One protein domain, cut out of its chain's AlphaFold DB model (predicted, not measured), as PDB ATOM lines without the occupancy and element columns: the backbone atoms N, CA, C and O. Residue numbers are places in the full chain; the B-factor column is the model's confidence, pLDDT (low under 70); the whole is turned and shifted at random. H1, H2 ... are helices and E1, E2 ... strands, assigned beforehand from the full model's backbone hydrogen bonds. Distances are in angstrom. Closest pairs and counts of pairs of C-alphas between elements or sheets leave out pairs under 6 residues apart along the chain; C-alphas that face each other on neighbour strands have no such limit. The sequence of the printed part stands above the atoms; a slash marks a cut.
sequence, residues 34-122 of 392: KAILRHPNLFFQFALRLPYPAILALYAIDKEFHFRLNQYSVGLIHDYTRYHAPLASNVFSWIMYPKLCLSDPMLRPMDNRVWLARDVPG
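What this domain is: This is residues 34 to 122 of the 392 residues of an uncharacterized protein of Pyrenochaeta sp. DS3sAY3a (UniProt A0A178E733). Helix H5 runs through the middle, with H2 packed on one side of it and a small two-strand sheet, E1 and E3, on the other, E3 being next to H5. H1, H3 and H4 lie with H2 at one end of the domain, H6 makes a corner with H5, and E2 lies farthest out beyond the sheet. The printed part has 89 residues, with six named helices followed by three named strands, and is mostly helix. It is compact, with a radius of gyration of the C-alphas of 13.7 A and spans of 37 by 31 by 22 A.

Where its parts are: H1, residues 34 to 38, begins at C-alpha 34 (229.397, 179.069, 182.500). H2 is residues 40 to 49, 15.7 A; H3 52 to 61, 14.4 A; H4 63 to 71, 12.4 A; H5 73 to 84, 16.3 A; H6 86 to 91. E1 is residues 101 to 103, E2 113 to 117, and E3 119 to 121, ending at C-alpha 121 (229.752, 157.504, 196.816).

How they stand to each other: H1 and H2 touch only at the corner, closest at the C-alphas of Leu 37 and Phe 43, 4.9 A. H2 touches H5 at a steep tilt of 45 degrees, the same way, with C-alphas Leu 48 and Tyr 80 closest at 5.0 A. H3 and H4 touch only at the corner, Tyr 59 and His 66 having the closest C-alphas, 4.8 A. H5 touches H6 with residues 78 to 82 alone; C-alphas Arg 82 and Ser 89 are closest, 5.6 A. The closest C-alphas of H5 and E3, Val 74 and Val 120, are 5.9 A apart. E1 and E3 are antiparallel, with N 102 and O 120 within hydrogen-bond range at 2.9 A. E2 pairs with no named strand and runs on into E3 at 38 degrees. Every O i to N i+4 pair is within range in H1, H3, H4 and H5, against 3 of 6 in H2 and 1 of 2 in H6.

The domain as a whole: The two C-alphas farthest apart, Ala 35 and Met 96, are 37.4 A apart. The printed part has no cut and no long link, and no printed residue is under 70 in pLDDT.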
ATOM      1  N   LYS A  34     227.960 179.098 182.167       90.19
ATOM      2  CA  LYS A  34     229.397 179.069 182.500       90.19
ATOM      3  C   LYS A  34     229.738 179.990 183.678       90.19
ATOM      4  O   LYS A  34     230.583 179.638 184.498       90.19
ATOM      5  N   ALA A  35     229.074 181.141 183.796       91.06
ATOM      6  CA  ALA A  35     229.244 182.031 184.943       91.06
ATOM      7  C   ALA A  35     228.783 181.373 186.260       91.06
ATOM      8  O   ALA A  35     229.500 181.445 187.260       91.06
ATOM      9  N   ILE A  36     227.647 180.662 186.252       93.06
ATOM     10  CA  ILE A  36     227.139 179.906 187.411       93.06
ATOM     11  C   ILE A  36     228.115 178.796 187.820       93.06
ATOM     12  O   ILE A  36     228.398 178.657 189.009       93.06
ATOM     13  N   LEU A  37     228.657 178.032 186.861       91.88
ATOM     14  CA  LEU A  37     229.601 176.944 187.154       91.88
ATOM     15  C   LEU A  37     230.899 177.430 187.802       91.88
ATOM     16  O   LEU A  37     231.474 176.750 188.655       91.88
ATOM     17  N   ARG A  38     231.378 178.604 187.381       90.06
ATOM     18  CA  ARG A  38     232.635 179.174 187.877       90.06
ATOM     19  C   ARG A  38     232.483 179.794 189.250       90.06
ATOM     20  O   ARG A  38     233.434 179.756 190.035       90.06
ATOM     21  N   HIS A  39     231.301 180.330 189.536       92.06
ATOM     22  CA  HIS A  39     231.026 181.003 190.789       92.06
ATOM     23  C   HIS A  39     231.013 180.005 191.963       92.06
ATOM     24  O   HIS A  39     230.209 179.066 191.964       92.06
ATOM     25  N   PRO A  40     231.845 180.215 193.002       84.19
ATOM     26  CA  PRO A  40     232.085 179.227 194.053       84.19
ATOM     27  C   PRO A  40     230.809 178.823 194.795       84.19
ATOM     28  O   PRO A  40     230.599 177.643 195.019       84.19
ATOM     29  N   ASN A  41     229.909 179.762 195.100       88.56
ATOM     30  CA  ASN A  41     228.704 179.459 195.888       88.56
ATOM     31  C   ASN A  41     227.476 179.076 195.049       88.56
ATOM     32  O   ASN A  41     226.583 178.386 195.538       88.56
ATOM     33  N   LEU A  42     227.408 179.523 193.790       92.88
ATOM     34  CA  LEU A  42     226.211 179.318 192.965       92.88
ATOM     35  C   LEU A  42     226.217 177.922 192.348       92.88
ATOM     36  O   LEU A  42     225.158 177.309 192.250       92.88
ATOM     37  N   PHE A  43     227.400 177.391 192.026       93.69
ATOM     38  CA  PHE A  43     227.560 176.029 191.534       93.69
ATOM     39  C   PHE A  43     226.922 174.987 192.466       93.69
ATOM     40  O   PHE A  43     226.148 174.154 192.000       93.69
ATOM     41  N   PHE A  44     227.179 175.057 193.779       93.44
ATOM     42  CA  PHE A  44     226.612 174.102 194.738       93.44
ATOM     43  C   PHE A  44     225.085 174.184 194.776       93.44
ATOM     44  O   PHE A  44     224.403 173.171 194.653       93.44
ATOM     45  N   GLN A  45     224.528 175.393 194.885       93.62
ATOM     46  CA  GLN A  45     223.077 175.589 194.943       93.62
ATOM     47  C   GLN A  45     222.378 175.180 193.640       93.62
ATOM     48  O   GLN A  45     221.253 174.677 193.687       93.62
ATOM     49  N   PHE A  46     223.048 175.376 192.502       94.56
ATOM     50  CA  PHE A  46     222.605 174.907 191.196       94.56
ATOM     51  C   PHE A  46     222.594 173.377 191.147       94.56
ATOM     52  O   PHE A  46     221.540 172.787 190.927       94.56
ATOM     53  N   ALA A  47     223.727 172.731 191.437       94.31
ATOM     54  CA  ALA A  47     223.861 171.280 191.371       94.31
ATOM     55  C   ALA A  47     222.891 170.547 192.314       94.31
ATOM     56  O   ALA A  47     222.290 169.555 191.912       94.31
ATOM     57  N   LEU A  48     222.676 171.064 193.529       94.88
ATOM     58  CA  LEU A  48     221.763 170.478 194.520       94.88
ATOM     59  C   LEU A  48     220.288 170.479 194.099       94.88
ATOM     60  O   LEU A  48     219.523 169.665 194.599       94.88
ATOM     61  N   ARG A  49     219.868 171.399 193.224       94.88
ATOM     62  CA  ARG A  49     218.458 171.541 192.813       94.88
ATOM     63  C   ARG A  49     218.133 170.844 191.501       94.88
ATOM     64  O   ARG A  49     216.964 170.792 191.119       94.88
ATOM     65  N   LEU A  50     219.139 170.337 190.797       94.56
ATOM     66  CA  LEU A  50     218.920 169.637 189.542       94.56
ATOM     67  C   LEU A  50     218.181 168.318 189.784       94.56
ATOM     68  O   LEU A  50     218.492 167.607 190.734       94.56
ATOM     69  N   PRO A  51     217.240 167.929 188.910       94.62
ATOM     70  CA  PRO A  51     216.663 166.599 188.976       94.62
ATOM     71  C   PRO A  51     217.719 165.545 188.618       94.62
ATOM     72  O   PRO A  51     218.616 165.783 187.806       94.62
ATOM     73  N   TYR A  52     217.567 164.339 189.172       95.06
ATOM     74  CA  TYR A  52     218.551 163.256 189.037       95.06
ATOM     75  C   TYR A  52     218.964 162.923 187.586       95.06
ATOM     76  O   TYR A  52     220.161 162.783 187.331       95.06
ATOM     77  N   PRO A  53     218.047 162.861 186.599       95.31
ATOM     78  CA  PRO A  53     218.446 162.650 185.207       95.31
ATOM     79  C   PRO A  53     219.274 163.806 184.632       95.31
ATOM     80  O   PRO A  53     220.193 163.570 183.855       95.31
ATOM     81  N   ALA A  54     218.978 165.050 185.025       95.25
ATOM     82  CA  ALA A  54     219.658 166.230 184.497       95.25
ATOM     83  C   ALA A  54     221.074 166.376 185.056       95.25
ATOM     84  O   ALA A  54     221.992 166.643 184.288       95.25
ATOM     85  N   ILE A  55     221.282 166.154 186.360       95.12
ATOM     86  CA  ILE A  55     222.637 166.192 186.935       95.12
ATOM     87  C   ILE A  55     223.530 165.103 186.331       95.12
ATOM     88  O   ILE A  55     224.697 165.359 186.041       95.12
ATOM     89  N   LEU A  56     222.973 163.914 186.073       94.38
ATOM     90  CA  LEU A  56     223.701 162.825 185.427       94.38
ATOM     91  C   LEU A  56     224.045 163.164 183.970       94.38
ATOM     92  O   LEU A  56     225.165 162.912 183.533       94.38
ATOM     93  N   ALA A  57     223.105 163.767 183.236       95.31
ATOM     94  CA  ALA A  57     223.336 164.222 181.870       95.31
ATOM     95  C   ALA A  57     224.411 165.319 181.812       95.31
ATOM     96  O   ALA A  57     225.341 165.213 181.019       95.31
ATOM     97  N   LEU A  58     224.346 166.330 182.685       94.19
ATOM     98  CA  LEU A  58     225.361 167.389 182.750       94.19
ATOM     99  C   LEU A  58     226.737 166.846 183.137       94.19
ATOM    100  O   LEU A  58     227.734 167.246 182.546       94.19
ATOM    101  N   TYR A  59     226.792 165.885 184.061       93.94
ATOM    102  CA  TYR A  59     228.030 165.194 184.424       93.94
ATOM    103  C   TYR A  59     228.657 164.413 183.257       93.94
ATOM    104  O   TYR A  59     229.880 164.262 183.214       93.94
ATOM    105  N   ALA A  60     227.842 163.908 182.327       93.50
ATOM    106  CA  ALA A  60     228.306 163.168 181.157       93.50
ATOM    107  C   ALA A  60     228.653 164.072 179.960       93.50
ATOM    108  O   ALA A  60     229.570 163.754 179.206       93.50
ATOM    109  N   ILE A  61     227.916 165.171 179.771       94.12
ATOM    110  CA  ILE A  61     228.011 166.030 178.582       94.12
ATOM    111  C   ILE A  61     229.045 167.145 178.771       94.12
ATOM    112  O   ILE A  61     229.840 167.403 177.866       94.12
ATOM    113  N   ASP A  62     229.039 167.829 179.920       94.31
ATOM    114  CA  ASP A  62     229.839 169.037 180.122       94.31
ATOM    115  C   ASP A  62     231.112 168.772 180.934       94.31
ATOM    116  O   ASP A  62     231.077 168.363 182.096       94.31
ATOM    117  N   LYS A  63     232.263 169.072 180.323       92.19
ATOM    118  CA  LYS A  63     233.589 168.862 180.919       92.19
ATOM    119  C   LYS A  63     233.825 169.759 182.135       92.19
ATOM    120  O   LYS A  63     234.445 169.314 183.100       92.19
ATOM    121  N   GLU A  64     233.350 171.007 182.096       91.81
ATOM    122  CA  GLU A  64     233.563 171.964 183.189       91.81
ATOM    123  C   GLU A  64     232.745 171.560 184.423       91.81
ATOM    124  O   GLU A  64     233.285 171.487 185.531       91.81
ATOM    125  N   PHE A  65     231.475 171.188 184.218       93.69
ATOM    126  CA  PHE A  65     230.630 170.607 185.259       93.69
ATOM    127  C   PHE A  65     231.223 169.314 185.834       93.69
ATOM    128  O   PHE A  65     231.316 169.169 187.054       93.69
ATOM    129  N   HIS A  66     231.672 168.393 184.973       92.88
ATOM    130  CA  HIS A  66     232.292 167.130 185.377       92.88
ATOM    131  C   HIS A  66     233.506 167.344 186.294       92.88
ATOM    132  O   HIS A  66     233.600 166.742 187.365       92.88
ATOM    133  N   PHE A  67     234.422 168.233 185.899       91.62
ATOM    134  CA  PHE A  67     235.624 168.536 186.673       91.62
ATOM    135  C   PHE A  67     235.292 169.152 188.041       91.62
ATOM    136  O   PHE A  67     235.772 168.673 189.071       91.62
ATOM    137  N   ARG A  68     234.416 170.168 188.066       91.25
ATOM    138  CA  ARG A  68     233.966 170.832 189.304       91.25
ATOM    139  C   ARG A  68     233.286 169.853 190.257       91.25
ATOM    140  O   ARG A  68     233.547 169.880 191.458       91.25
ATOM    141  N   LEU A  69     232.439 168.969 189.733       91.62
ATOM    142  CA  LEU A  69     231.766 167.962 190.541       91.62
ATOM    143  C   LEU A  69     232.763 166.974 191.150       91.62
ATOM    144  O   LEU A  69     232.669 166.675 192.336       91.62
ATOM    145  N   ASN A  70     233.749 166.511 190.377       91.56
ATOM    146  CA  ASN A  70     234.773 165.587 190.864       91.56
ATOM    147  C   ASN A  70     235.619 166.186 191.993       91.56
ATOM    148  O   ASN A  70     235.911 165.489 192.969       91.56
ATOM    149  N   GLN A  71     235.941 167.481 191.910       89.81
ATOM    150  CA  GLN A  71     236.683 168.205 192.946       89.81
ATOM    151  C   GLN A  71     235.981 168.166 194.317       89.81
ATOM    152  O   GLN A  71     236.650 168.076 195.352       89.81
ATOM    153  N   TYR A  72     234.647 168.187 194.335       88.88
ATOM    154  CA  TYR A  72     233.827 168.201 195.553       88.88
ATOM    155  C   TYR A  72     232.924 166.965 195.689       88.88
ATOM    156  O   TYR A  72     231.920 167.010 196.398       88.88
ATOM    157  N   SER A  73     233.288 165.859 195.036       86.38
ATOM    158  CA  SER A  73     232.423 164.688 194.827       86.38
ATOM    159  C   SER A  73     231.802 164.137 196.111       86.38
ATOM    160  O   SER A  73     230.587 163.988 196.176       86.38
ATOM    161  N   VAL A  74     232.595 163.905 197.163       88.06
ATOM    162  CA  VAL A  74     232.091 163.376 198.448       88.06
ATOM    163  C   VAL A  74     231.013 164.281 199.051       88.06
ATOM    164  O   VAL A  74     229.929 163.806 199.384       88.06
ATOM    165  N   GLY A  75     231.318 165.574 199.198       90.38
ATOM    166  CA  GLY A  75     230.428 166.534 199.851       90.38
ATOM    167  C   GLY A  75     229.173 166.775 199.023       90.38
ATOM    168  O   GLY A  75     228.066 166.603 199.519       90.38
ATOM    169  N   LEU A  76     229.341 167.059 197.729       92.00
ATOM    170  CA  LEU A  76     228.217 167.368 196.854       92.00
ATOM    171  C   LEU A  76     227.265 166.177 196.698       92.00
ATOM    172  O   LEU A  76     226.058 166.373 196.729       92.00
ATOM    173  N   ILE A  77     227.772 164.948 196.562       93.44
ATOM    174  CA  ILE A  77     226.921 163.753 196.442       93.44
ATOM    175  C   ILE A  77     226.144 163.487 197.741       93.44
ATOM    176  O   ILE A  77     224.963 163.125 197.700       93.44
ATOM    177  N   HIS A  78     226.781 163.690 198.895       92.44
ATOM    178  CA  HIS A  78     226.119 163.558 200.189       92.44
ATOM    179  C   HIS A  78     225.042 164.637 200.385       92.44
ATOM    180  O   HIS A  78     223.905 164.325 200.734       92.44
ATOM    181  N   ASP A  79     225.356 165.893 200.088       93.94
ATOM    182  CA  ASP A  79     224.406 166.999 200.222       93.94
ATOM    183  C   ASP A  79     223.252 166.872 199.222       93.94
ATOM    184  O   ASP A  79     222.095 167.093 199.575       93.94
ATOM    185  N   TYR A  80     223.540 166.423 197.997       95.56
ATOM    186  CA  TYR A  80     222.537 166.151 196.968       95.56
ATOM    187  C   TYR A  80     221.560 165.060 197.419       95.56
ATOM    188  O   TYR A  80     220.343 165.219 197.324       95.56
ATOM    189  N   THR A  81     222.072 163.951 197.960       95.00
ATOM    190  CA  THR A  81     221.211 162.877 198.480       95.00
ATOM    191  C   THR A  81     220.428 163.300 199.706       95.00
ATOM    192  O   THR A  81     219.252 162.966 199.800       95.00
ATOM    193  N   ARG A  82     221.023 164.078 200.613       94.38
ATOM    194  CA  ARG A  82     220.322 164.624 201.778       94.38
ATOM    195  C   ARG A  82     219.211 165.597 201.387       94.38
ATOM    196  O   ARG A  82     218.165 165.593 202.028       94.38
ATOM    197  N   TYR A  83     219.418 166.399 200.342       95.19
ATOM    198  CA  TYR A  83     218.419 167.339 199.832       95.19
ATOM    199  C   TYR A  83     217.216 166.619 199.211       95.19
ATOM    200  O   TYR A  83     216.072 166.941 199.523       95.19
ATOM    201  N   HIS A  84     217.460 165.622 198.357       93.94
ATOM    202  CA  HIS A  84     216.384 164.909 197.663       93.94
ATOM    203  C   HIS A  84     215.742 163.784 198.486       93.94
ATOM    204  O   HIS A  84     214.571 163.484 198.264       93.94
ATOM    205  N   ALA A  85     216.496 163.174 199.403       94.62
ATOM    206  CA  ALA A  85     216.102 161.996 200.169       94.62
ATOM    207  C   ALA A  85     216.651 162.028 201.611       94.62
ATOM    208  O   ALA A  85     217.567 161.270 201.962       94.62
ATOM    209  N   PRO A  86     216.123 162.904 202.483       92.06
ATOM    210  CA  PRO A  86     216.710 163.175 203.797       92.06
ATOM    211  C   PRO A  86     216.677 161.971 204.745       92.06
ATOM    212  O   PRO A  86     217.622 161.760 205.501       92.06
ATOM    213  N   LEU A  87     215.619 161.156 204.709       91.25
ATOM    214  CA  LEU A  87     215.510 159.976 205.573       91.25
ATOM    215  C   LEU A  87     216.329 158.809 205.018       91.25
ATOM    216  O   LEU A  87     217.128 158.200 205.731       91.25
ATOM    217  N   ALA A  88     216.174 158.531 203.725       93.56
ATOM    218  CA  ALA A  88     216.838 157.408 203.082       93.56
ATOM    219  C   ALA A  88     218.366 157.589 203.006       93.56
ATOM    220  O   ALA A  88     219.088 156.605 203.146       93.56
ATOM    221  N   SER A  89     218.875 158.818 202.851       93.25
ATOM    222  CA  SER A  89     220.324 159.097 202.855       93.25
ATOM    223  C   SER A  89     221.002 158.716 204.174       93.25
ATOM    224  O   SER A  89     222.090 158.140 204.154       93.25
ATOM    225  N   ASN A  90     220.339 158.951 205.310       91.75
ATOM    226  CA  ASN A  90     220.858 158.576 206.628       91.75
ATOM    227  C   ASN A  90     220.836 157.056 206.851       91.75
ATOM    228  O   ASN A  90     221.732 156.509 207.491       91.75
ATOM    229  N   VAL A  91     219.819 156.364 206.326       93.81
ATOM    230  CA  VAL A  91     219.666 154.912 206.501       93.81
ATOM    231  C   VAL A  91     220.573 154.131 205.548       93.81
ATOM    232  O   VAL A  91     221.277 153.215 205.970       93.81
ATOM    233  N   PHE A  92     220.599 154.482 204.264       94.56
ATOM    234  CA  PHE A  92     221.342 153.763 203.227       94.56
ATOM    235  C   PHE A  92     222.762 154.311 203.053       94.56
ATOM    236  O   PHE A  92     223.135 154.765 201.972       94.56
ATOM    237  N   SER A  93     223.583 154.234 204.101       91.88
ATOM    238  CA  SER A  93     224.978 154.689 204.033       91.88
ATOM    239  C   SER A  93     225.769 153.971 202.931       91.88
ATOM    240  O   SER A  93     225.758 152.742 202.838       91.88
ATOM    241  N   TRP A  94     226.503 154.735 202.116       91.12
ATOM    242  CA  TRP A  94     227.319 154.229 201.005       91.12
ATOM    243  C   TRP A  94     228.394 153.227 201.444       91.12
ATOM    244  O   TRP A  94     228.745 152.332 200.676       91.12
ATOM    245  N   ILE A  95     228.837 153.299 202.703       90.00
ATOM    246  CA  ILE A  95     229.787 152.356 203.314       90.00
ATOM    247  C   ILE A  95     229.232 150.922 203.287       90.00
ATOM    248  O   ILE A  95     229.976 149.959 203.119       90.00
ATOM    249  N   MET A  96     227.909 150.766 203.403       89.69
ATOM    250  CA  MET A  96     227.249 149.462 203.313       89.69
ATOM    251  C   MET A  96     227.137 148.942 201.874       89.69
ATOM    252  O   MET A  96     226.858 147.759 201.675       89.69
ATOM    253  N   TYR A  97     227.377 149.800 200.878       92.00
ATOM    254  CA  TYR A  97     227.227 149.511 199.453       92.00
ATOM    255  C   TYR A  97     228.509 149.834 198.668       92.00
ATOM    256  O   TYR A  97     228.467 150.600 197.698       92.00
ATOM    257  N   PRO A  98     229.655 149.206 199.001       89.88
ATOM    258  CA  PRO A  98     230.933 149.502 198.348       89.88
ATOM    259  C   PRO A  98     230.901 149.244 196.834       89.88
ATOM    260  O   PRO A  98     231.577 149.920 196.071       89.88
ATOM    261  N   LYS A  99     230.047 148.322 196.365       90.44
ATOM    262  CA  LYS A  99     229.854 148.023 194.932       90.44
ATOM    263  C   LYS A  99     229.282 149.193 194.119       90.44
ATOM    264  O   LYS A  99     229.335 149.160 192.893       90.44
ATOM    265  N   LEU A 100     228.670 150.172 194.783       91.62
ATOM    266  CA  LEU A 100     228.079 151.361 194.161       91.62
ATOM    267  C   LEU A 100     228.973 152.598 194.301       91.62
ATOM    268  O   LEU A 100     228.622 153.670 193.801       91.62
ATOM    269  N   CYS A 101     230.100 152.444 194.990       90.69
ATOM    270  CA  CYS A 101     231.104 153.474 195.158       90.69
ATOM    271  C   CYS A 101     232.098 153.431 193.998       90.69
ATOM    272  O   CYS A 101     232.227 152.433 193.286       90.69
ATOM    273  N   LEU A 102     232.777 154.550 193.805       89.06
ATOM    274  CA  LEU A 102     233.829 154.735 192.820       89.06
ATOM    275  C   LEU A 102     235.092 155.197 193.537       89.06
ATOM    276  O   LEU A 102     235.004 155.881 194.554       89.06
ATOM    277  N   SER A 103     236.262 154.820 193.028       86.94
ATOM    278  CA  SER A 103     237.515 155.384 193.532       86.94
ATOM    279  C   SER A 103     237.509 156.894 193.301       86.94
ATOM    280  O   SER A 103     237.039 157.342 192.252       86.94
ATOM    281  N   ASP A 104     237.996 157.662 194.279       86.38
ATOM    282  CA  ASP A 104     237.967 159.125 194.240       86.38
ATOM    283  C   ASP A 104     238.538 159.624 192.899       86.38
ATOM    284  O   ASP A 104     239.683 159.293 192.570       86.38
ATOM    285  N   PRO A 105     237.774 160.399 192.107       85.00
ATOM    286  CA  PRO A 105     238.241 160.900 190.818       85.00
ATOM    287  C   PRO A 105     239.447 161.838 190.953       85.00
ATOM    288  O   PRO A 105     240.201 161.996 189.998       85.00
ATOM    289  N   MET A 106     239.646 162.438 192.129       84.62
ATOM    290  CA  MET A 106     240.811 163.259 192.467       84.62
ATOM    291  C   MET A 106     241.938 162.450 193.117       84.62
ATOM    292  O   MET A 106     242.910 163.039 193.579       84.62
ATOM    293  N   LEU A 107     241.795 161.120 193.195       83.19
ATOM    294  CA  LEU A 107     242.779 160.180 193.735       83.19
ATOM    295  C   LEU A 107     243.327 160.581 195.114       83.19
ATOM    296  O   LEU A 107     244.500 160.385 195.432       83.19
ATOM    297  N   ARG A 108     242.465 161.149 195.962       82.00
ATOM    298  CA  ARG A 108     242.861 161.528 197.318       82.00
ATOM    299  C   ARG A 108     243.182 160.269 198.133       82.00
ATOM    300  O   ARG A 108     242.410 159.301 198.073       82.00
ATOM    301  N   PRO A 109     244.291 160.269 198.889       80.62
ATOM    302  CA  PRO A 109     244.758 159.081 199.588       80.62
ATOM    303  C   PRO A 109     243.815 158.680 200.727       80.62
ATOM    304  O   PRO A 109     243.180 159.522 201.366       80.62
ATOM    305  N   MET A 110     243.721 157.375 200.975       78.56
ATOM    306  CA  MET A 110     242.890 156.788 202.025       78.56
ATOM    307  C   MET A 110     243.681 156.635 203.326       78.56
ATOM    308  O   MET A 110     244.646 155.878 203.357       78.56
ATOM    309  N   ASP A 111     243.254 157.277 204.417       74.56
ATOM    310  CA  ASP A 111     243.853 157.122 205.759       74.56
ATOM    311  C   ASP A 111     245.394 157.190 205.745       74.56
ATOM    312  O   ASP A 111     246.072 156.281 206.223       74.56
ATOM    313  N   ASN A 112     245.957 158.225 205.111       72.31
ATOM    314  CA  ASN A 112     247.406 158.430 204.939       72.31
ATOM    315  C   ASN A 112     248.148 157.356 204.110       72.31
ATOM    316  O   ASN A 112     249.371 157.402 203.997       72.31
ATOM    317  N   ARG A 113     247.442 156.413 203.473       78.62
ATOM    318  CA  ARG A 113     248.019 155.465 202.507       78.62
ATOM    319  C   ARG A 113     248.048 156.107 201.129       78.62
ATOM    320  O   ARG A 113     247.063 156.080 200.394       78.62
ATOM    321  N   VAL A 114     249.196 156.690 200.790       74.69
ATOM    322  CA  VAL A 114     249.392 157.500 199.574       74.69
ATOM    323  C   VAL A 114     249.077 156.717 198.290       74.69
ATOM    324  O   VAL A 114     248.474 157.256 197.363       74.69
ATOM    325  N   TRP A 115     249.390 155.421 198.267       75.00
ATOM    326  CA  TRP A 115     249.214 154.543 197.105       75.00
ATOM    327  C   TRP A 115     247.765 154.091 196.850       75.00
ATOM    328  O   TRP A 115     247.484 153.517 195.794       75.00
ATOM    329  N   LEU A 116     246.840 154.320 197.794       79.31
ATOM    330  CA  LEU A 116     245.463 153.836 197.712       79.31
ATOM    331  C   LEU A 116     244.470 155.000 197.699       79.31
ATOM    332  O   LEU A 116     244.299 155.694 198.700       79.31
ATOM    333  N   ALA A 117     243.773 155.177 196.576       81.94
ATOM    334  CA  ALA A 117     242.675 156.130 196.487       81.94
ATOM    335  C   ALA A 117     241.501 155.679 197.370       81.94
ATOM    336  O   ALA A 117     241.135 154.500 197.380       81.94
ATOM    337  N   ARG A 118     240.898 156.619 198.103       86.06
ATOM    338  CA  ARG A 118     239.684 156.341 198.887       86.06
ATOM    339  C   ARG A 118     238.486 156.062 197.977       86.06
ATOM    340  O   ARG A 118     238.401 156.598 196.873       86.06
ATOM    341  N   ASP A 119     237.534 155.276 198.468       87.69
ATOM    342  CA  ASP A 119     236.252 155.065 197.794       87.69
ATOM    343  C   ASP A 119     235.265 156.187 198.171       87.69
ATOM    344  O   ASP A 119     235.197 156.621 199.322       87.69
ATOM    345  N   VAL A 120     234.509 156.663 197.185       89.50
ATOM    346  CA  VAL A 120     233.568 157.786 197.268       89.50
ATOM    347  C   VAL A 120     232.196 157.327 196.760       89.50
ATOM    348  O   VAL A 120     232.129 156.533 195.812       89.50
ATOM    349  N   PRO A 121     231.078 157.799 197.346       92.56
ATOM    350  CA  PRO A 121     229.752 157.504 196.816       92.56
ATOM    351  C   PRO A 121     229.611 157.978 195.365       92.56
ATOM    352  O   PRO A 121     229.864 159.136 195.041       92.56
ATOM    353  N   GLY A 122     229.170 157.080 194.484       91.44
ATOM    354  CA  GLY A 122     228.887 157.408 193.089       91.44
ATOM    355  C   GLY A 122     227.419 157.745 192.833       91.44
ATOM    356  O   GLY A 122     226.541 157.446 193.644       91.44
TER     357      GLY A 122